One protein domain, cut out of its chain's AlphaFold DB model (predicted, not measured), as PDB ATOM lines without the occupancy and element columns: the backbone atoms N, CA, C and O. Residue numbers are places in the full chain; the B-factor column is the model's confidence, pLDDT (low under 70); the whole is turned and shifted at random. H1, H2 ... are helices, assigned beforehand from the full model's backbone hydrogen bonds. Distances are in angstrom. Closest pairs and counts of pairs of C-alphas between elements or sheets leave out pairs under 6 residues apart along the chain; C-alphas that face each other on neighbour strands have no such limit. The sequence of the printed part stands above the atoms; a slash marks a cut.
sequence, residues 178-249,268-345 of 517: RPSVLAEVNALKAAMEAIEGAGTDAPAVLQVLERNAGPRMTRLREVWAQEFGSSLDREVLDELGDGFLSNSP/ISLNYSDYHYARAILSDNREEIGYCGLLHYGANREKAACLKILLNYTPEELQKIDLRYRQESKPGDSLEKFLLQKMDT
ATOM      1  N   ARG A 178      49.648 109.654  94.221       68.19
ATOM      2  CA  ARG A 178      49.906 110.172  92.871       68.19
ATOM      3  C   ARG A 178      51.364 110.038  92.423       68.19
ATOM      4  O   ARG A 178      51.557 109.594  91.296       68.19
ATOM      5  N   PRO A 179      52.389 110.343  93.244       81.88
ATOM      6  CA  PRO A 179      53.773 110.304  92.774       81.88
ATOM      7  C   PRO A 179      54.228 108.912  92.319       81.88
ATOM      8  O   PRO A 179      54.969 108.805  91.347       81.88
ATOM      9  N   SER A 180      53.772 107.841  92.985       87.25
ATOM     10  CA  SER A 180      54.171 106.477  92.619       87.25
ATOM     11  C   SER A 180      53.485 105.991  91.344       87.25
ATOM     12  O   SER A 180      54.148 105.412  90.492       87.25
ATOM     13  N   VAL A 181      52.182 106.258  91.187       88.38
ATOM     14  CA  VAL A 181      51.441 105.856  89.977       88.38
ATOM     15  C   VAL A 181      51.896 106.683  88.774       88.38
ATOM     16  O   VAL A 181      52.061 106.142  87.689       88.38
ATOM     17  N   LEU A 182      52.186 107.972  88.966       89.69
ATOM     18  CA  LEU A 182      52.717 108.823  87.902       89.69
ATOM     19  C   LEU A 182      54.092 108.339  87.413       89.69
ATOM     20  O   LEU A 182      54.365 108.378  86.218       89.69
ATOM     21  N   ALA A 183      54.946 107.829  88.307       91.38
ATOM     22  CA  ALA A 183      56.212 107.215  87.910       91.38
ATOM     23  C   ALA A 183      56.004 105.947  87.060       91.38
ATOM     24  O   ALA A 183      56.733 105.743  86.093       91.38
ATOM     25  N   GLU A 184      55.003 105.122  87.382       91.19
ATOM     26  CA  GLU A 184      54.635 103.939  86.590       91.19
ATOM     27  C   GLU A 184      54.044 104.324  85.226       91.19
ATOM     28  O   GLU A 184      54.412 103.724  84.220       91.19
ATOM     29  N   VAL A 185      53.200 105.360  85.170       91.19
ATOM     30  CA  VAL A 185      52.670 105.928  83.916       91.19
ATOM     31  C   VAL A 185      53.798 106.455  83.033       91.19
ATOM     32  O   VAL A 185      53.848 106.139  81.849       91.19
ATOM     33  N   ASN A 186      54.750 107.190  83.610       91.19
ATOM     34  CA  ASN A 186      55.910 107.686  82.874       91.19
ATOM     35  C   ASN A 186      56.824 106.548  82.406       91.19
ATOM     36  O   ASN A 186      57.360 106.626  81.309       91.19
ATOM     37  N   ALA A 187      56.984 105.483  83.198       88.31
ATOM     38  CA  ALA A 187      57.736 104.300  82.786       88.31
ATOM     39  C   ALA A 187      57.037 103.537  81.651       88.31
ATOM     40  O   ALA A 187      57.710 103.059  80.746       88.31
ATOM     41  N   LEU A 188      55.704 103.443  81.679       87.12
ATOM     42  CA  LEU A 188      54.915 102.812  80.622       87.12
ATOM     43  C   LEU A 188      54.965 103.616  79.326       87.12
ATOM     44  O   LEU A 188      55.226 103.052  78.270       87.12
ATOM     45  N   LYS A 189      54.797 104.938  79.419       90.25
ATOM     46  CA  LYS A 189      54.953 105.839  78.279       90.25
ATOM     47  C   LYS A 189      56.365 105.773  77.717       90.25
ATOM     48  O   LYS A 189      56.521 105.572  76.524       90.25
ATOM     49  N   ALA A 190      57.375 105.831  78.580       87.81
ATOM     50  CA  ALA A 190      58.752 105.642  78.161       87.81
ATOM     51  C   ALA A 190      58.957 104.272  77.511       87.81
ATOM     52  O   ALA A 190      59.688 104.217  76.551       87.81
ATOM     53  N   ALA A 191      58.321 103.184  77.960       84.12
ATOM     54  CA  ALA A 191      58.431 101.871  77.311       84.12
ATOM     55  C   ALA A 191      57.758 101.822  75.927       84.12
ATOM     56  O   ALA A 191      58.280 101.188  75.013       84.12
ATOM     57  N   MET A 192      56.625 102.509  75.765       83.75
ATOM     58  CA  MET A 192      55.948 102.650  74.472       83.75
ATOM     59  C   MET A 192      56.754 103.541  73.513       83.75
ATOM     60  O   MET A 192      56.828 103.247  72.329       83.75
ATOM     61  N   GLU A 193      57.422 104.575  74.034       85.69
ATOM     62  CA  GLU A 193      58.264 105.512  73.276       85.69
ATOM     63  C   GLU A 193      59.731 105.055  73.127       85.69
ATOM     64  O   GLU A 193      60.430 105.562  72.256       85.69
ATOM     65  N   ALA A 194      60.227 104.114  73.947       66.00
ATOM     66  CA  ALA A 194      61.652 103.727  74.078       66.00
ATOM     67  C   ALA A 194      62.245 103.088  72.822       66.00
ATOM     68  O   ALA A 194      63.436 102.776  72.767       66.00
ATOM     69  N   ILE A 195      61.435 102.947  71.789       50.00
ATOM     70  CA  ILE A 195      61.896 102.734  70.440       50.00
ATOM     71  C   ILE A 195      61.490 103.985  69.663       50.00
ATOM     72  O   ILE A 195      60.507 103.997  68.934       50.00
ATOM     73  N   GLU A 196      62.253 105.069  69.811       43.12
ATOM     74  CA  GLU A 196      62.196 106.186  68.865       43.12
ATOM     75  C   GLU A 196      62.725 105.658  67.510       43.12
ATOM     76  O   GLU A 196      63.911 105.728  67.184       43.12
ATOM     77  N   GLY A 197      61.822 104.998  66.775       56.66
ATOM     78  CA  GLY A 197      62.028 104.122  65.620       56.66
ATOM     79  C   GLY A 197      60.759 103.288  65.348       56.66
ATOM     80  O   GLY A 197      59.802 103.345  66.101       56.66
ATOM     81  N   ALA A 198      60.710 102.524  64.253       62.66
ATOM     82  CA  ALA A 198      59.512 101.788  63.802       62.66
ATOM     83  C   ALA A 198      59.143 100.535  64.643       62.66
ATOM     84  O   ALA A 198      58.802  99.498  64.071       62.66
ATOM     85  N   GLY A 199      59.242 100.583  65.973       74.69
ATOM     86  CA  GLY A 199      58.876  99.463  66.844       74.69
ATOM     87  C   GLY A 199      58.442  99.921  68.233       74.69
ATOM     88  O   GLY A 199      58.541 101.095  68.541       74.69
ATOM     89  N   THR A 200      57.998  98.982  69.061       87.81
ATOM     90  CA  THR A 200      57.599  99.174  70.466       87.81
ATOM     91  C   THR A 200      58.413  98.203  71.328       87.81
ATOM     92  O   THR A 200      58.612  97.055  70.917       87.81
ATOM     93  N   ASP A 201      58.905  98.610  72.508       90.94
ATOM     94  CA  ASP A 201      59.583  97.681  73.432       90.94
ATOM     95  C   ASP A 201      58.531  96.836  74.164       90.94
ATOM     96  O   ASP A 201      58.162  97.086  75.316       90.94
ATOM     97  N   ALA A 202      57.995  95.844  73.445       89.19
ATOM     98  CA  ALA A 202      56.930  94.979  73.933       89.19
ATOM     99  C   ALA A 202      57.256  94.319  75.290       89.19
ATOM    100  O   ALA A 202      56.404  94.379  76.182       89.19
ATOM    101  N   PRO A 203      58.470  93.781  75.539       88.31
ATOM    102  CA  PRO A 203      58.850  93.280  76.860       88.31
ATOM    103  C   PRO A 203      58.749  94.319  77.986       88.31
ATOM    104  O   PRO A 203      58.265  93.992  79.076       88.31
ATOM    105  N   ALA A 204      59.187  95.561  77.758       89.62
ATOM    106  CA  ALA A 204      59.108  96.615  78.769       89.62
ATOM    107  C   ALA A 204      57.654  97.020  79.057       89.62
ATOM    108  O   ALA A 204      57.267  97.133  80.225       89.62
ATOM    109  N   VAL A 205      56.831  97.154  78.010       91.44
ATOM    110  CA  VAL A 205      55.392  97.432  78.135       91.44
ATOM    111  C   VAL A 205      54.708  96.325  78.939       91.44
ATOM    112  O   VAL A 205      54.079  96.600  79.964       91.44
ATOM    113  N   LEU A 206      54.897  95.062  78.547       90.69
ATOM    114  CA  LEU A 206      54.320  93.906  79.237       90.69
ATOM    115  C   LEU A 206      54.758  93.838  80.704       90.69
ATOM    116  O   LEU A 206      53.926  93.612  81.580       90.69
ATOM    117  N   GLN A 207      56.029  94.111  81.007       88.75
ATOM    118  CA  GLN A 207      56.525  94.110  82.384       88.75
ATOM    119  C   GLN A 207      55.843  95.172  83.261       88.75
ATOM    120  O   GLN A 207      55.546  94.908  84.433       88.75
ATOM    121  N   VAL A 208      55.607  96.376  82.735       91.81
ATOM    122  CA  VAL A 208      54.917  97.434  83.488       91.81
ATOM    123  C   VAL A 208      53.442  97.079  83.695       91.81
ATOM    124  O   VAL A 208      52.923  97.285  84.796       91.81
ATOM    125  N   LEU A 209      52.791  96.480  82.692       92.88
ATOM    126  CA  LEU A 209      51.408  96.009  82.799       92.88
ATOM    127  C   LEU A 209      51.268  94.878  83.827       92.88
ATOM    128  O   LEU A 209      50.396  94.945  84.692       92.88
ATOM    129  N   GLU A 210      52.158  93.882  83.804       90.75
ATOM    130  CA  GLU A 210      52.165  92.771  84.767       90.75
ATOM    131  C   GLU A 210      52.309  93.257  86.215       90.75
ATOM    132  O   GLU A 210      51.589  92.804  87.107       90.75
ATOM    133  N   ARG A 211      53.221  94.209  86.467       90.38
ATOM    134  CA  ARG A 211      53.438  94.786  87.809       90.38
ATOM    135  C   ARG A 211      52.219  95.544  88.334       90.38
ATOM    136  O   ARG A 211      52.079  95.702  89.549       90.38
ATOM    137  N   ASN A 212      51.355  95.988  87.427       92.50
ATOM    138  CA  ASN A 212      50.170  96.777  87.723       92.50
ATOM    139  C   ASN A 212      48.853  96.022  87.541       92.50
ATOM    140  O   ASN A 212      47.803  96.635  87.698       92.50
ATOM    141  N   ALA A 213      48.864  94.716  87.271       88.38
ATOM    142  CA  ALA A 213      47.641  93.929  87.108       88.38
ATOM    143  C   ALA A 213      46.686  94.014  88.328       88.38
ATOM    144  O   ALA A 213      47.094  94.288  89.466       88.38
ATOM    145  N   GLY A 214      45.391  93.767  88.100       90.75
ATOM    146  CA  GLY A 214      44.343  93.849  89.123       90.75
ATOM    147  C   GLY A 214      43.986  95.293  89.529       90.75
ATOM    148  O   GLY A 214      43.932  96.177  88.674       90.75
ATOM    149  N   PRO A 215      43.756  95.600  90.828       89.00
ATOM    150  CA  PRO A 215      43.268  96.919  91.268       89.00
ATOM    151  C   PRO A 215      44.182  98.108  90.938       89.00
ATOM    152  O   PRO A 215      43.720  99.250  90.885       89.00
ATOM    153  N   ARG A 216      45.485  97.867  90.744       90.81
ATOM    154  CA  ARG A 216      46.437  98.912  90.342       90.81
ATOM    155  C   ARG A 216      46.213  99.360  88.896       90.81
ATOM    156  O   ARG A 216      46.356 100.548  88.624       90.81
ATOM    157  N   MET A 217      45.758  98.464  88.022       94.75
ATOM    158  CA  MET A 217      45.525  98.744  86.605       94.75
ATOM    159  C   MET A 217      44.439  99.804  86.427       94.75
ATOM    160  O   MET A 217      44.570 100.695  85.596       94.75
ATOM    161  N   THR A 218      43.390  99.770  87.255       92.94
ATOM    162  CA  THR A 218      42.335 100.794  87.243       92.94
ATOM    163  C   THR A 218      42.899 102.186  87.515       92.94
ATOM    164  O   THR A 218      42.592 103.124  86.786       92.94
ATOM    165  N   ARG A 219      43.792 102.318  88.504       93.44
ATOM    166  CA  ARG A 219      44.447 103.602  88.806       93.44
ATOM    167  C   ARG A 219      45.387 104.032  87.687       93.44
ATOM    168  O   ARG A 219      45.426 105.208  87.351       93.44
ATOM    169  N   LEU A 220      46.122 103.084  87.110       93.50
ATOM    170  CA  LEU A 220      47.020 103.348  85.991       93.50
ATOM    171  C   LEU A 220      46.250 103.908  84.786       93.50
ATOM    172  O   LEU A 220      46.659 104.919  84.229       93.50
ATOM    173  N   ARG A 221      45.089 103.327  84.456       95.50
ATOM    174  CA  ARG A 221      44.177 103.829  83.412       95.50
ATOM    175  C   ARG A 221      43.641 105.222  83.704       95.50
ATOM    176  O   ARG A 221      43.603 106.054  82.805       95.50
ATOM    177  N   GLU A 222      43.207 105.468  84.939       95.19
ATOM    178  CA  GLU A 222      42.686 106.776  85.348       95.19
ATOM    179  C   GLU A 222      43.747 107.866  85.199       95.19
ATOM    180  O   GLU A 222      43.458 108.923  84.639       95.19
ATOM    181  N   VAL A 223      44.975 107.606  85.663       95.38
ATOM    182  CA  VAL A 223      46.085 108.558  85.533       95.38
ATOM    183  C   VAL A 223      46.494 108.709  84.066       95.38
ATOM    184  O   VAL A 223      46.659 109.835  83.615       95.38
ATOM    185  N   TRP A 224      46.565 107.625  83.288       95.69
ATOM    186  CA  TRP A 224      46.858 107.695  81.849       95.69
ATOM    187  C   TRP A 224      45.863 108.579  81.092       95.69
ATOM    188  O   TRP A 224      46.258 109.488  80.367       95.69
ATOM    189  N   ALA A 225      44.563 108.360  81.306       95.50
ATOM    190  CA  ALA A 225      43.513 109.142  80.662       95.50
ATOM    191  C   ALA A 225      43.542 110.621  81.078       95.50
ATOM    192  O   ALA A 225      43.230 111.489  80.266       95.50
ATOM    193  N   GLN A 226      43.930 110.914  82.324       94.31
ATOM    194  CA  GLN A 226      44.108 112.287  82.808       94.31
ATOM    195  C   GLN A 226      45.315 112.982  82.168       94.31
ATOM    196  O   GLN A 226      45.203 114.148  81.801       94.31
ATOM    197  N   GLU A 227      46.445 112.285  82.034       95.06
ATOM    198  CA  GLU A 227      47.702 112.864  81.541       95.06
ATOM    199  C   GLU A 227      47.749 112.972  80.007       95.06
ATOM    200  O   GLU A 227      48.267 113.956  79.478       95.06
ATOM    201  N   PHE A 228      47.193 111.997  79.276       94.38
ATOM    202  CA  PHE A 228      47.329 111.910  77.811       94.38
ATOM    203  C   PHE A 228      46.018 112.073  77.038       94.38
ATOM    204  O   PHE A 228      46.041 112.234  75.819       94.38
ATOM    205  N   GLY A 229      44.866 112.074  77.714       95.62
ATOM    206  CA  GLY A 229      43.561 112.244  77.065       95.62
ATOM    207  C   GLY A 229      43.121 111.055  76.200       95.62
ATOM    208  O   GLY A 229      42.153 111.171  75.446       95.62
ATOM    209  N   SER A 230      43.806 109.918  76.305       94.94
ATOM    210  CA  SER A 230      43.556 108.688  75.551       94.94
ATOM    211  C   SER A 230      43.330 107.489  76.482       94.94
ATOM    212  O   SER A 230      43.537 107.556  77.694       94.94
ATOM    213  N   SER A 231      42.839 106.379  75.925       95.88
ATOM    214  CA  SER A 231      42.658 105.134  76.680       95.88
ATOM    215  C   SER A 231      43.951 104.328  76.666       95.88
ATOM    216  O   SER A 231      44.409 103.958  75.585       95.88
ATOM    217  N   LEU A 232      44.475 103.994  77.852       94.88
ATOM    218  CA  LEU A 232      45.662 103.148  77.994       94.88
ATOM    219  C   LEU A 232      45.522 101.836  77.210       94.88
ATOM    220  O   LEU A 232      46.412 101.460  76.457       94.88
ATOM    221  N   ASP A 233      44.381 101.160  77.362       94.44
ATOM    222  CA  ASP A 233      44.121  99.872  76.720       94.44
ATOM    223  C   ASP A 233      44.183  99.984  75.196       94.44
ATOM    224  O   ASP A 233      44.659  99.073  74.530       94.44
ATOM    225  N   ARG A 234      43.712 101.106  74.640       92.88
ATOM    226  CA  ARG A 234      43.745 101.332  73.197       92.88
ATOM    227  C   ARG A 234      45.173 101.535  72.715       92.88
ATOM    228  O   ARG A 234      45.565 100.872  71.770       92.88
ATOM    229  N   GLU A 235      45.937 102.411  73.359       93.88
ATOM    230  CA  GLU A 235      47.295 102.709  72.896       93.88
ATOM    231  C   GLU A 235      48.226 101.506  73.059       93.88
ATOM    232  O   GLU A 235      48.958 101.178  72.137       93.88
ATOM    233  N   VAL A 236      48.138 100.770  74.169       92.56
ATOM    234  CA  VAL A 236      48.908  99.528  74.346       92.56
ATOM    235  C   VAL A 236      48.574  98.503  73.259       92.56
ATOM    236  O   VAL A 236      49.472  97.846  72.742       92.56
ATOM    237  N   LEU A 237      47.295  98.333  72.914       91.31
ATOM    238  CA  LEU A 237      46.884  97.368  71.893       91.31
ATOM    239  C   LEU A 237      47.205  97.835  70.468       91.31
ATOM    240  O   LEU A 237      47.508  96.989  69.632       91.31
ATOM    241  N   ASP A 238      47.154  99.140  70.200       90.25
ATOM    242  CA  ASP A 238      47.542  99.721  68.912       90.25
ATOM    243  C   ASP A 238      49.065  99.601  68.689       90.25
ATOM    244  O   ASP A 238      49.489  99.330  67.570       90.25
ATOM    245  N   GLU A 239      49.869  99.728  69.752       88.62
ATOM    246  CA  GLU A 239      51.335  99.592  69.711       88.62
ATOM    247  C   GLU A 239      51.802  98.126  69.657       88.62
ATOM    248  O   GLU A 239      52.696  97.768  68.892       88.62
ATOM    249  N   LEU A 240      51.197  97.240  70.457       88.00
ATOM    250  CA  LEU A 240      51.570  95.818  70.488       88.00
ATOM    251  C   LEU A 240      50.907  94.999  69.379       88.00
ATOM    252  O   LEU A 240      51.334  93.882  69.090       88.00
ATOM    253  N   GLY A 241      49.841  95.526  68.783       82.38
ATOM    254  CA  GLY A 241      49.152  94.904  67.671       82.38
ATOM    255  C   GLY A 241      49.872  95.179  66.361       82.38
ATOM    256  O   GLY A 241      50.236  96.304  66.036       82.38
ATOM    257  N   ASP A 242      50.013  94.152  65.535       61.41
ATOM    258  CA  ASP A 242      50.296  94.315  64.120       61.41
ATOM    259  C   ASP A 242      49.187  95.249  63.589       61.41
ATOM    260  O   ASP A 242      48.022  94.841  63.554       61.41
ATOM    261  N   GLY A 243      49.501  96.490  63.178       56.03
ATOM    262  CA  GLY A 243      48.548  97.502  62.653       56.03
ATOM    263  C   GLY A 243      47.670  97.055  61.461       56.03
ATOM    264  O   GLY A 243      46.956  97.838  60.833       56.03
ATOM    265  N   PHE A 244      47.726  95.768  61.141       44.22
ATOM    266  CA  PHE A 244      46.823  94.984  60.327       44.22
ATOM    267  C   PHE A 244      45.418  94.818  60.938       44.22
ATOM    268  O   PHE A 244      44.449  94.785  60.182       44.22
ATOM    269  N   LEU A 245      45.271  94.721  62.269       46.91
ATOM    270  CA  LEU A 245      43.953  94.510  62.901       46.91
ATOM    271  C   LEU A 245      43.134  95.801  63.050       46.91
ATOM    272  O   LEU A 245      41.908  95.754  62.965       46.91
ATOM    273  N   SER A 246      43.788  96.952  63.211       46.81
ATOM    274  CA  SER A 246      43.130  98.251  63.412       46.81
ATOM    275  C   SER A 246      42.523  98.853  62.134       46.81
ATOM    276  O   SER A 246      41.702  99.763  62.219       46.81
ATOM    277  N   ASN A 247      42.856  98.313  60.954       43.22
ATOM    278  CA  ASN A 247      42.322  98.755  59.657       43.22
ATOM    279  C   ASN A 247      41.248  97.826  59.059       43.22
ATOM    280  O   ASN A 247      40.754  98.093  57.961       43.22
ATOM    281  N   SER A 248      40.861  96.747  59.750       37.06
ATOM    282  CA  SER A 248      39.720  95.935  59.320       37.06
ATOM    283  C   SER A 248      38.429  96.581  59.834       37.06
ATOM    284  O   SER A 248      38.282  96.733  61.049       37.06
ATOM    285  N   PRO A 249      37.481  96.976  58.963       37.16
ATOM    286  CA  PRO A 249      36.215  97.539  59.411       37.16
ATOM    287  C   PRO A 249      35.510  96.533  60.321       37.16
ATOM    288  O   PRO A 249      35.457  95.344  60.014       37.16
ATOM    289  N   ILE A 268      55.488  82.411  64.996       41.47
ATOM    290  CA  ILE A 268      54.394  83.307  65.393       41.47
ATOM    291  C   ILE A 268      54.992  84.717  65.251       41.47
ATOM    292  O   ILE A 268      56.120  84.914  65.715       41.47
ATOM    293  N   SER A 269      54.335  85.660  64.555       48.19
ATOM    294  CA  SER A 269      54.826  87.047  64.594       48.19
ATOM    295  C   SER A 269      54.914  87.403  66.075       48.19
ATOM    296  O   SER A 269      53.948  87.198  66.805       48.19
ATOM    297  N   LEU A 270      56.099  87.799  66.550       50.19
ATOM    298  CA  LEU A 270      56.336  88.042  67.980       50.19
ATOM    299  C   LEU A 270      55.259  88.983  68.557       50.19
ATOM    300  O   LEU A 270      54.812  88.806  69.679       50.19
ATOM    301  N   ASN A 271      54.717  89.863  67.720       62.00
ATOM    302  CA  ASN A 271      53.635  90.777  68.051       62.00
ATOM    303  C   ASN A 271      52.286  90.088  68.357       62.00
ATOM    304  O   ASN A 271      51.569  90.540  69.245       62.00
ATOM    305  N   TYR A 272      51.937  88.956  67.726       72.50
ATOM    306  CA  TYR A 272      50.648  88.296  67.980       72.50
ATOM    307  C   TYR A 272      50.557  87.735  69.405       72.50
ATOM    308  O   TYR A 272      49.534  87.892  70.073       72.50
ATOM    309  N   SER A 273      51.621  87.100  69.915       81.31
ATOM    310  CA  SER A 273      51.627  86.622  71.305       81.31
ATOM    311  C   SER A 273      51.551  87.768  72.307       81.31
ATOM    312  O   SER A 273      50.865  87.648  73.323       81.31
ATOM    313  N   ASP A 274      52.216  88.875  72.000       84.19
ATOM    314  CA  ASP A 274      52.400  90.008  72.905       84.19
ATOM    315  C   ASP A 274      51.109  90.817  72.994       84.19
ATOM    316  O   ASP A 274      50.652  91.133  74.093       84.19
ATOM    317  N   TYR A 275      50.443  91.027  71.856       87.50
ATOM    318  CA  TYR A 275      49.105  91.604  71.773       87.50
ATOM    319  C   TYR A 275      48.090  90.814  72.604       87.50
ATOM    320  O   TYR A 275      47.371  91.375  73.435       87.50
ATOM    321  N   HIS A 276      48.028  89.494  72.407       85.00
ATOM    322  CA  HIS A 276      47.077  88.652  73.126       85.00
ATOM    323  C   HIS A 276      47.373  88.603  74.624       85.00
ATOM    324  O   HIS A 276      46.445  88.634  75.434       85.00
ATOM    325  N   TYR A 277      48.650  88.596  75.003       88.50
ATOM    326  CA  TYR A 277      49.054  88.622  76.400       88.50
ATOM    327  C   TYR A 277      48.756  89.972  77.070       88.50
ATOM    328  O   TYR A 277      48.164  90.003  78.150       88.50
ATOM    329  N   ALA A 278      49.043  91.091  76.402       86.75
ATOM    330  CA  ALA A 278      48.676  92.421  76.878       86.75
ATOM    331  C   ALA A 278      47.160  92.568  77.034       86.75
ATOM    332  O   ALA A 278      46.688  93.015  78.078       86.75
ATOM    333  N   ARG A 279      46.380  92.116  76.045       90.88
ATOM    334  CA  ARG A 279      44.912  92.097  76.116       90.88
ATOM    335  C   ARG A 279      44.412  91.292  77.315       90.88
ATOM    336  O   ARG A 279      43.464  91.709  77.985       90.88
ATOM    337  N   ALA A 280      45.044  90.159  77.603       88.44
ATOM    338  CA  ALA A 280      44.702  89.336  78.753       88.44
ATOM    339  C   ALA A 280      44.956  90.071  80.080       88.44
ATOM    340  O   ALA A 280      44.084  90.088  80.949       88.44
ATOM    341  N   ILE A 281      46.115  90.729  80.215       88.00
ATOM    342  CA  ILE A 281      46.473  91.514  81.409       88.00
ATOM    343  C   ILE A 281      45.518  92.696  81.590       88.00
ATOM    344  O   ILE A 281      45.009  92.915  82.688       88.00
ATOM    345  N   LEU A 282      45.244  93.439  80.515       88.75
ATOM    346  CA  LEU A 282      44.329  94.577  80.538       88.75
ATOM    347  C   LEU A 282      42.914  94.126  80.931       88.75
ATOM    348  O   LEU A 282      42.296  94.714  81.812       88.75
ATOM    349  N   SER A 283      42.402  93.033  80.374       89.31
ATOM    350  CA  SER A 283      41.071  92.524  80.745       89.31
ATOM    351  C   SER A 283      40.990  91.893  82.145       89.31
ATOM    352  O   SER A 283      39.898  91.501  82.552       89.31
ATOM    353  N   ASP A 284      42.109  91.795  82.878       87.25
ATOM    354  CA  ASP A 284      42.239  91.060  84.148       87.25
ATOM    355  C   ASP A 284      41.731  89.604  84.040       87.25
ATOM    356  O   ASP A 284      41.263  88.989  85.002       87.25
ATOM    357  N   ASN A 285      41.810  89.027  82.834       86.44
ATOM    358  CA  ASN A 285      41.331  87.682  82.549       86.44
ATOM    359  C   ASN A 285      42.418  86.664  82.890       86.44
ATOM    360  O   ASN A 285      43.221  86.280  82.041       86.44
ATOM    361  N   ARG A 286      42.442  86.201  84.142       80.81
ATOM    362  CA  ARG A 286      43.472  85.273  84.639       80.81
ATOM    363  C   ARG A 286      43.674  84.038  83.770       80.81
ATOM    364  O   ARG A 286      44.821  83.673  83.520       80.81
ATOM    365  N   GLU A 287      42.593  83.416  83.307       79.38
ATOM    366  CA  GLU A 287      42.656  82.213  82.467       79.38
ATOM    367  C   GLU A 287      43.373  82.503  81.144       79.38
ATOM    368  O   GLU A 287      44.234  81.739  80.712       79.38
ATOM    369  N   GLU A 288      43.065  83.646  80.532       81.56
ATOM    370  CA  GLU A 288      43.704  84.097  79.299       81.56
ATOM    371  C   GLU A 288      45.140  84.569  79.531       81.56
ATOM    372  O   GLU A 288      45.998  84.266  78.713       81.56
ATOM    373  N   ILE A 289      45.451  85.195  80.672       81.81
ATOM    374  CA  ILE A 289      46.832  85.537  81.053       81.81
ATOM    375  C   ILE A 289      47.655  84.250  81.160       81.81
ATOM    376  O   ILE A 289      48.770  84.181  80.654       81.81
ATOM    377  N   GLY A 290      47.096  83.201  81.765       76.88
ATOM    378  CA  GLY A 290      47.785  81.923  81.920       76.88
ATOM    379  C   GLY A 290      48.022  81.252  80.571       76.88
ATOM    380  O   GLY A 290      49.131  80.815  80.274       76.88
ATOM    381  N   TYR A 291      46.996  81.225  79.721       80.00
ATOM    382  CA  TYR A 291      47.081  80.637  78.388       80.00
ATOM    383  C   TYR A 291      48.013  81.417  77.443       80.00
ATOM    384  O   TYR A 291      48.939  80.847  76.869       80.00
ATOM    385  N   CYS A 292      47.824  82.731  77.317       80.44
ATOM    386  CA  CYS A 292      48.661  83.591  76.485       80.44
ATOM    387  C   CYS A 292      50.091  83.668  77.022       80.44
ATOM    388  O   CYS A 292      51.025  83.663  76.228       80.44
ATOM    389  N   GLY A 293      50.281  83.637  78.344       78.06
ATOM    390  CA  GLY A 293      51.598  83.525  78.962       78.06
ATOM    391  C   GLY A 293      52.305  82.230  78.556       78.06
ATOM    392  O   GLY A 293      53.467  82.266  78.160       78.06
ATOM    393  N   LEU A 294      51.616  81.083  78.559       76.56
ATOM    394  CA  LEU A 294      52.201  79.821  78.080       76.56
ATOM    395  C   LEU A 294      52.661  79.904  76.623       76.56
ATOM    396  O   LEU A 294      53.712  79.359  76.293       76.56
ATOM    397  N   LEU A 295      51.891  80.568  75.760       75.12
ATOM    398  CA  LEU A 295      52.238  80.731  74.348       75.12
ATOM    399  C   LEU A 295      53.393  81.724  74.149       75.12
ATOM    400  O   LEU A 295      54.369  81.389  73.478       75.12
ATOM    401  N   HIS A 296      53.306  82.900  74.777       70.00
ATOM    402  CA  HIS A 296      54.306  83.967  74.717       70.00
ATOM    403  C   HIS A 296      55.663  83.484  75.246       70.00
ATOM    404  O   HIS A 296      56.676  83.495  74.543       70.00
ATOM    405  N   TYR A 297      55.681  82.931  76.457       69.06
ATOM    406  CA  TYR A 297      56.911  82.449  77.078       69.06
ATOM    407  C   TYR A 297      57.351  81.067  76.568       69.06
ATOM    408  O   TYR A 297      58.525  80.703  76.652       69.06
ATOM    409  N   GLY A 298      56.432  80.287  75.991       58.03
ATOM    410  CA  GLY A 298      56.723  78.999  75.365       58.03
ATOM    411  C   GLY A 298      57.566  79.110  74.094       58.03
ATOM    412  O   GLY A 298      58.324  78.179  73.781       58.03
ATOM    413  N   ALA A 299      57.466  80.239  73.386       55.56
ATOM    414  CA  ALA A 299      58.325  80.578  72.254       55.56
ATOM    415  C   ALA A 299      59.739  80.980  72.715       55.56
ATOM    416  O   ALA A 299      60.731  80.535  72.134       55.56
ATOM    417  N   ASN A 300      59.839  81.712  73.829       50.38
ATOM    418  CA  ASN A 300      61.085  82.271  74.352       50.38
ATOM    419  C   ASN A 300      61.552  81.575  75.640       50.38
ATOM    420  O   ASN A 300      61.451  82.146  76.711       50.38
ATOM    421  N   ARG A 301      62.083  80.344  75.513       50.81
ATOM    422  CA  ARG A 301      63.047  79.619  76.397       50.81
ATOM    423  C   ARG A 301      62.967  79.732  77.940       50.81
ATOM    424  O   ARG A 301      63.857  79.206  78.609       50.81
ATOM    425  N   GLU A 302      61.954  80.322  78.553       64.31
ATOM    426  CA  GLU A 302      61.982  80.613  79.984       64.31
ATOM    427  C   GLU A 302      61.195  79.573  80.778       64.31
ATOM    428  O   GLU A 302      59.996  79.694  81.024       64.31
ATOM    429  N   LYS A 303      61.919  78.560  81.275       70.25
ATOM    430  CA  LYS A 303      61.438  77.623  82.313       70.25
ATOM    431  C   LYS A 303      60.784  78.365  83.490       70.25
ATOM    432  O   LYS A 303      59.822  77.871  84.074       70.25
ATOM    433  N   ALA A 304      61.270  79.569  83.798       62.41
ATOM    434  CA  ALA A 304      60.728  80.451  84.824       62.41
ATOM    435  C   ALA A 304      59.255  80.827  84.584       62.41
ATOM    436  O   ALA A 304      58.491  80.913  85.541       62.41
ATOM    437  N   ALA A 305      58.821  81.005  83.337       66.38
ATOM    438  CA  ALA A 305      57.435  81.337  83.030       66.38
ATOM    439  C   ALA A 305      56.497  80.136  83.185       66.38
ATOM    440  O   ALA A 305      55.442  80.255  83.807       66.38
ATOM    441  N   CYS A 306      56.916  78.954  82.717       73.62
ATOM    442  CA  CYS A 306      56.203  77.706  82.992       73.62
ATOM    443  C   CYS A 306      56.034  77.494  84.506       73.62
ATOM    444  O   CYS A 306      54.948  77.159  84.973       73.62
ATOM    445  N   LEU A 307      57.087  77.771  85.284       69.62
ATOM    446  CA  LEU A 307      57.039  77.719  86.744       69.62
ATOM    447  C   LEU A 307      56.113  78.787  87.334       69.62
ATOM    448  O   LEU A 307      55.317  78.460  88.206       69.62
ATOM    449  N   LYS A 308      56.143  80.038  86.858       70.19
ATOM    450  CA  LYS A 308      55.218  81.092  87.314       70.19
ATOM    451  C   LYS A 308      53.759  80.672  87.142       70.19
ATOM    452  O   LYS A 308      52.963  80.894  88.047       70.19
ATOM    453  N   ILE A 309      53.420  80.038  86.024       73.00
ATOM    454  CA  ILE A 309      52.052  79.593  85.734       73.00
ATOM    455  C   ILE A 309      51.659  78.444  86.667       73.00
ATOM    456  O   ILE A 309      50.607  78.484  87.294       73.00
ATOM    457  N   LEU A 310      52.543  77.473  86.889       75.00
ATOM    458  CA  LEU A 310      52.289  76.414  87.870       75.00
ATOM    459  C   LEU A 310      52.187  76.934  89.315       75.00
ATOM    460  O   LEU A 310      51.483  76.351  90.135       75.00
ATOM    461  N   LEU A 311      52.902  78.010  89.647       73.81
ATOM    462  CA  LEU A 311      52.992  78.535  91.009       73.81
ATOM    463  C   LEU A 311      51.888  79.536  91.360       73.81
ATOM    464  O   LEU A 311      51.593  79.686  92.551       73.81
ATOM    465  N   ASN A 312      51.345  80.258  90.380       75.75
ATOM    466  CA  ASN A 312      50.429  81.376  90.621       75.75
ATOM    467  C   ASN A 312      48.956  81.042  90.375       75.75
ATOM    468  O   ASN A 312      48.109  81.843  90.764       75.75
ATOM    469  N   TYR A 313      48.661  79.887  89.781       79.00
ATOM    470  CA  TYR A 313      47.306  79.479  89.424       79.00
ATOM    471  C   TYR A 313      46.791  78.352  90.322       79.00
ATOM    472  O   TYR A 313      47.555  77.481  90.753       79.00
ATOM    473  N   THR A 314      45.491  78.366  90.620       81.06
ATOM    474  CA  THR A 314      44.839  77.279  91.364       81.06
ATOM    475  C   THR A 314      44.676  76.032  90.484       81.06
ATOM    476  O   THR A 314      44.740  76.125  89.254       81.06
ATOM    477  N   PRO A 315      44.449  74.842  91.071       78.25
ATOM    478  CA  PRO A 315      44.177  73.631  90.296       78.25
ATOM    479  C   PRO A 315      43.006  73.779  89.313       78.25
ATOM    480  O   PRO A 315      43.084  73.281  88.193       78.25
ATOM    481  N   GLU A 316      41.948  74.492  89.702       80.38
ATOM    482  CA  GLU A 316      40.775  74.747  88.859       80.38
ATOM    483  C   GLU A 316      41.125  75.664  87.683       80.38
ATOM    484  O   GLU A 316      40.715  75.407  86.552       80.38
ATOM    485  N   GLU A 317      41.912  76.719  87.922       81.75
ATOM    486  CA  GLU A 317      42.390  77.607  86.859       81.75
ATOM    487  C   GLU A 317      43.311  76.854  85.886       81.75
ATOM    488  O   GLU A 317      43.145  76.962  84.673       81.75
ATOM    489  N   LEU A 318      44.227  76.018  86.394       80.44
ATOM    490  CA  LEU A 318      45.095  75.176  85.563       80.44
ATOM    491  C   LEU A 318      44.299  74.169  84.721       80.44
ATOM    492  O   LEU A 318      44.654  73.931  83.569       80.44
ATOM    493  N   GLN A 319      43.207  73.613  85.251       83.31
ATOM    494  CA  GLN A 319      42.325  72.723  84.492       83.31
ATOM    495  C   GLN A 319      41.642  73.454  83.331       83.31
ATOM    496  O   GLN A 319      41.530  72.906  82.234       83.31
ATOM    497  N   LYS A 320      41.206  74.699  83.545       85.12
ATOM    498  CA  LYS A 320      40.625  75.526  82.480       85.12
ATOM    499  C   LYS A 320      41.663  75.918  81.430       85.12
ATOM    500  O   LYS A 320      41.368  75.847  80.238       85.12
ATOM    501  N   ILE A 321      42.883  76.255  81.858       82.44
ATOM    502  CA  ILE A 321      44.007  76.531  80.953       82.44
ATOM    503  C   ILE A 321      44.337  75.286  80.117       82.44
ATOM    504  O   ILE A 321      44.496  75.406  78.905       82.44
ATOM    505  N   ASP A 322      44.379  74.090  80.715       86.69
ATOM    506  CA  ASP A 322      44.591  72.831  79.982       86.69
ATOM    507  C   ASP A 322      43.452  72.539  78.998       86.69
ATOM    508  O   ASP A 322      43.707  72.160  77.856       86.69
ATOM    509  N   LEU A 323      42.194  72.763  79.392       87.69
ATOM    510  CA  LEU A 323      41.050  72.572  78.501       87.69
ATOM    511  C   LEU A 323      41.135  73.486  77.273       87.69
ATOM    512  O   LEU A 323      40.965  73.011  76.150       87.69
ATOM    513  N   ARG A 324      41.437  74.773  77.477       83.94
ATOM    514  CA  ARG A 324      41.631  75.734  76.383       83.94
ATOM    515  C   ARG A 324      42.837  75.358  75.525       83.94
ATOM    516  O   ARG A 324      42.732  75.322  74.302       83.94
ATOM    517  N   TYR A 325      43.946  74.967  76.152       85.69
ATOM    518  CA  TYR A 325      45.126  74.480  75.445       85.69
ATOM    519  C   TYR A 325      44.791  73.302  74.531       85.69
ATOM    520  O   TYR A 325      45.143  73.338  73.359       85.69
ATOM    521  N   ARG A 326      44.034  72.308  74.998       86.00
ATOM    522  CA  ARG A 326      43.599  71.170  74.167       86.00
ATOM    523  C   ARG A 326      42.677  71.567  73.012       86.00
ATOM    524  O   ARG A 326      42.693  70.894  71.987       86.00
ATOM    525  N   GLN A 327      41.860  72.607  73.179       87.69
ATOM    526  CA  GLN A 327      40.953  73.097  72.132       87.69
ATOM    527  C   GLN A 327      41.700  73.819  71.006       87.69
ATOM    528  O   GLN A 327      41.300  73.720  69.850       87.69
ATOM    529  N   GLU A 328      42.769  74.539  71.348       83.12
ATOM    530  CA  GLU A 328      43.523  75.376  70.406       83.12
ATOM    531  C   GLU A 328      44.786  74.679  69.850       83.12
ATOM    532  O   GLU A 328      45.316  75.084  68.815       83.12
ATOM    533  N   SER A 329      45.257  73.609  70.502       83.88
ATOM    534  CA  SER A 329      46.442  72.829  70.101       83.88
ATOM    535  C   SER A 329      46.108  71.662  69.166       83.88
ATOM    536  O   SER A 329      44.948  71.356  68.885       83.88
ATOM    537  N   LYS A 330      47.143  70.954  68.685       86.81
ATOM    538  CA  LYS A 330      46.957  69.741  67.877       86.81
ATOM    539  C   LYS A 330      46.235  68.653  68.693       86.81
ATOM    540  O   LYS A 330      46.527  68.492  69.881       86.81
ATOM    541  N   PRO A 331      45.337  67.856  68.075       88.00
ATOM    542  CA  PRO A 331      44.679  66.745  68.757       88.00
ATOM    543  C   PRO A 331      45.696  65.807  69.419       88.00
ATOM    544  O   PRO A 331      46.606  65.304  68.760       88.00
ATOM    545  N   GLY A 332      45.536  65.566  70.722       87.00
ATOM    546  CA  GLY A 332      46.450  64.730  71.512       87.00
ATOM    547  C   GLY A 332      47.591  65.483  72.206       87.00
ATOM    548  O   GLY A 332      48.408  64.846  72.879       87.00
ATOM    549  N   ASP A 333      47.655  66.811  72.087       87.12
ATOM    550  CA  ASP A 333      48.485  67.636  72.960       87.12
ATOM    551  C   ASP A 333      47.714  68.030  74.224       87.12
ATOM    552  O   ASP A 333      46.531  68.359  74.182       87.12
ATOM    553  N   SER A 334      48.397  67.967  75.366       88.31
ATOM    554  CA  SER A 334      47.912  68.443  76.660       88.31
ATOM    555  C   SER A 334      48.891  69.464  77.223       88.31
ATOM    556  O   SER A 334      50.075  69.465  76.862       88.31
ATOM    557  N   LEU A 335      48.415  70.309  78.137       84.75
ATOM    558  CA  LEU A 335      49.268  71.252  78.848       84.75
ATOM    559  C   LEU A 335      50.386  70.522  79.597       84.75
ATOM    560  O   LEU A 335      51.534  70.948  79.569       84.75
ATOM    561  N   GLU A 336      50.069  69.385  80.214       84.25
ATOM    562  CA  GLU A 336      51.045  68.533  80.895       84.25
ATOM    563  C   GLU A 336      52.164  68.082  79.948       84.25
ATOM    564  O   GLU A 336      53.342  68.268  80.251       84.25
ATOM    565  N   LYS A 337      51.815  67.560  78.768       83.88
ATOM    566  CA  LYS A 337      52.788  67.109  77.766       83.88
ATOM    567  C   LYS A 337      53.660  68.266  77.271       83.88
ATOM    568  O   LYS A 337      54.867  68.094  77.121       83.88
ATOM    569  N   PHE A 338      53.067  69.443  77.065       84.00
ATOM    570  CA  PHE A 338      53.791  70.659  76.692       84.00
ATOM    571  C   PHE A 338      54.779  71.098  77.781       84.00
ATOM    572  O   PHE A 338      55.955  71.331  77.497       84.00
ATOM    573  N   LEU A 339      54.321  71.168  79.033       81.31
ATOM    574  CA  LEU A 339      55.143  71.552  80.177       81.31
ATOM    575  C   LEU A 339      56.287  70.561  80.395       81.31
ATOM    576  O   LEU A 339      57.431  70.986  80.545       81.31
ATOM    577  N   LEU A 340      56.008  69.255  80.344       75.50
ATOM    578  CA  LEU A 340      57.027  68.212  80.429       75.50
ATOM    579  C   LEU A 340      58.055  68.367  79.307       75.50
ATOM    580  O   LEU A 340      59.244  68.448  79.591       75.50
ATOM    581  N   GLN A 341      57.623  68.521  78.054       79.62
ATOM    582  CA  GLN A 341      58.531  68.700  76.916       79.62
ATOM    583  C   GLN A 341      59.429  69.940  77.060       79.62
ATOM    584  O   GLN A 341      60.611  69.899  76.710       79.62
ATOM    585  N   LYS A 342      58.890  71.057  77.563       75.94
ATOM    586  CA  LYS A 342      59.648  72.306  77.746       75.94
ATOM    587  C   LYS A 342      60.593  72.241  78.949       75.94
ATOM    588  O   LYS A 342      61.703  72.770  78.871       75.94
ATOM    589  N   MET A 343      60.204  71.553  80.021       71.44
ATOM    590  CA  MET A 343      61.045  71.354  81.208       71.44
ATOM    591  C   MET A 343      62.150  70.298  81.001       71.44
ATOM    592  O   MET A 343      63.223  70.448  81.584       71.44
ATOM    593  N   ASP A 344      61.944  69.304  80.126       61.25
ATOM    594  CA  ASP A 344      62.846  68.160  79.854       61.25
ATOM    595  C   ASP A 344      64.082  68.514  78.988       61.25
ATOM    596  O   ASP A 344      64.954  67.682  78.733       61.25
ATOM    597  N   THR A 345      64.233  69.771  78.548       47.00
ATOM    598  CA  THR A 345      65.436  70.182  77.803       47.00
ATOM    599  C   THR A 345      66.608  70.479  78.747       47.00
ATOM    600  O   THR A 345      66.603  71.435  79.528       47.00
TER     601      THR A 345
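What this domain is: This is residues 178 to 249 and 268 to 345 of the 517 residues of an uncharacterized protein of Proteobacteria bacterium (UniProt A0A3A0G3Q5). Two groups of helices lie one after the other along the longest axis, joined by the hairpin of H5 and H6: H1 to H5 ring round as one group, H3 crossing H1, and H6 to H9 make the other, H8 crossing H6. The printed part has 150 residues with nine named helices, H1 to H9 in chain order, and no named strand: all helix, part aligned and part crossed. It is compact, with a radius of gyration of the C-alphas of 16.4 A, and spans 48 by 32 by 31 A, only just elongated.

How they stand to each other: Start at H1, residues 178 to 193; it forms a hairpin with H2, residues 202 to 211, closest C-alphas Ala 191 and Val 205, 5.4 A. Its residues 181 to 185 alone touch H3, residues 215 to 228, at 71 degrees, only just about perpendicular; closest C-alphas Val 185 and Trp 224, 6.4 A. H4, residues 232 to 240, touches H3, closest C-alphas Leu 232 and Arg 221, 5.7 A. H5, residues 270 to 282, touches H2 and H4, closest C-alphas Ala 278 and Leu 206, 6.3 A, and Tyr 275 and Leu 240, 5.0 A. H6, residues 286 to 299, forms hairpins with H5 and with H7, residues 303 to 312. H8, residues 315 to 328, touches H6 at a steep tilt of 58 degrees, closest C-alphas Ile 321 and Tyr 291, 5.7 A. H9, residues 335 to 343, touches H8, about perpendicular at 88 degrees. Every O i to N i+4 pair is within hydrogen-bond range except in H3, 9 of 10.

Where its parts are: Find C-alpha 178 at (49.906, 110.172, 92.871); H1 runs 21.8 A from there. H9 ends at C-alpha 343, (61.045, 71.354, 81.208).

The domain as a whole: Residues 250 to 267 are not printed; C-alphas 249 and 268 are 23.8 A apart. Low confidence includes residues 242 to 249.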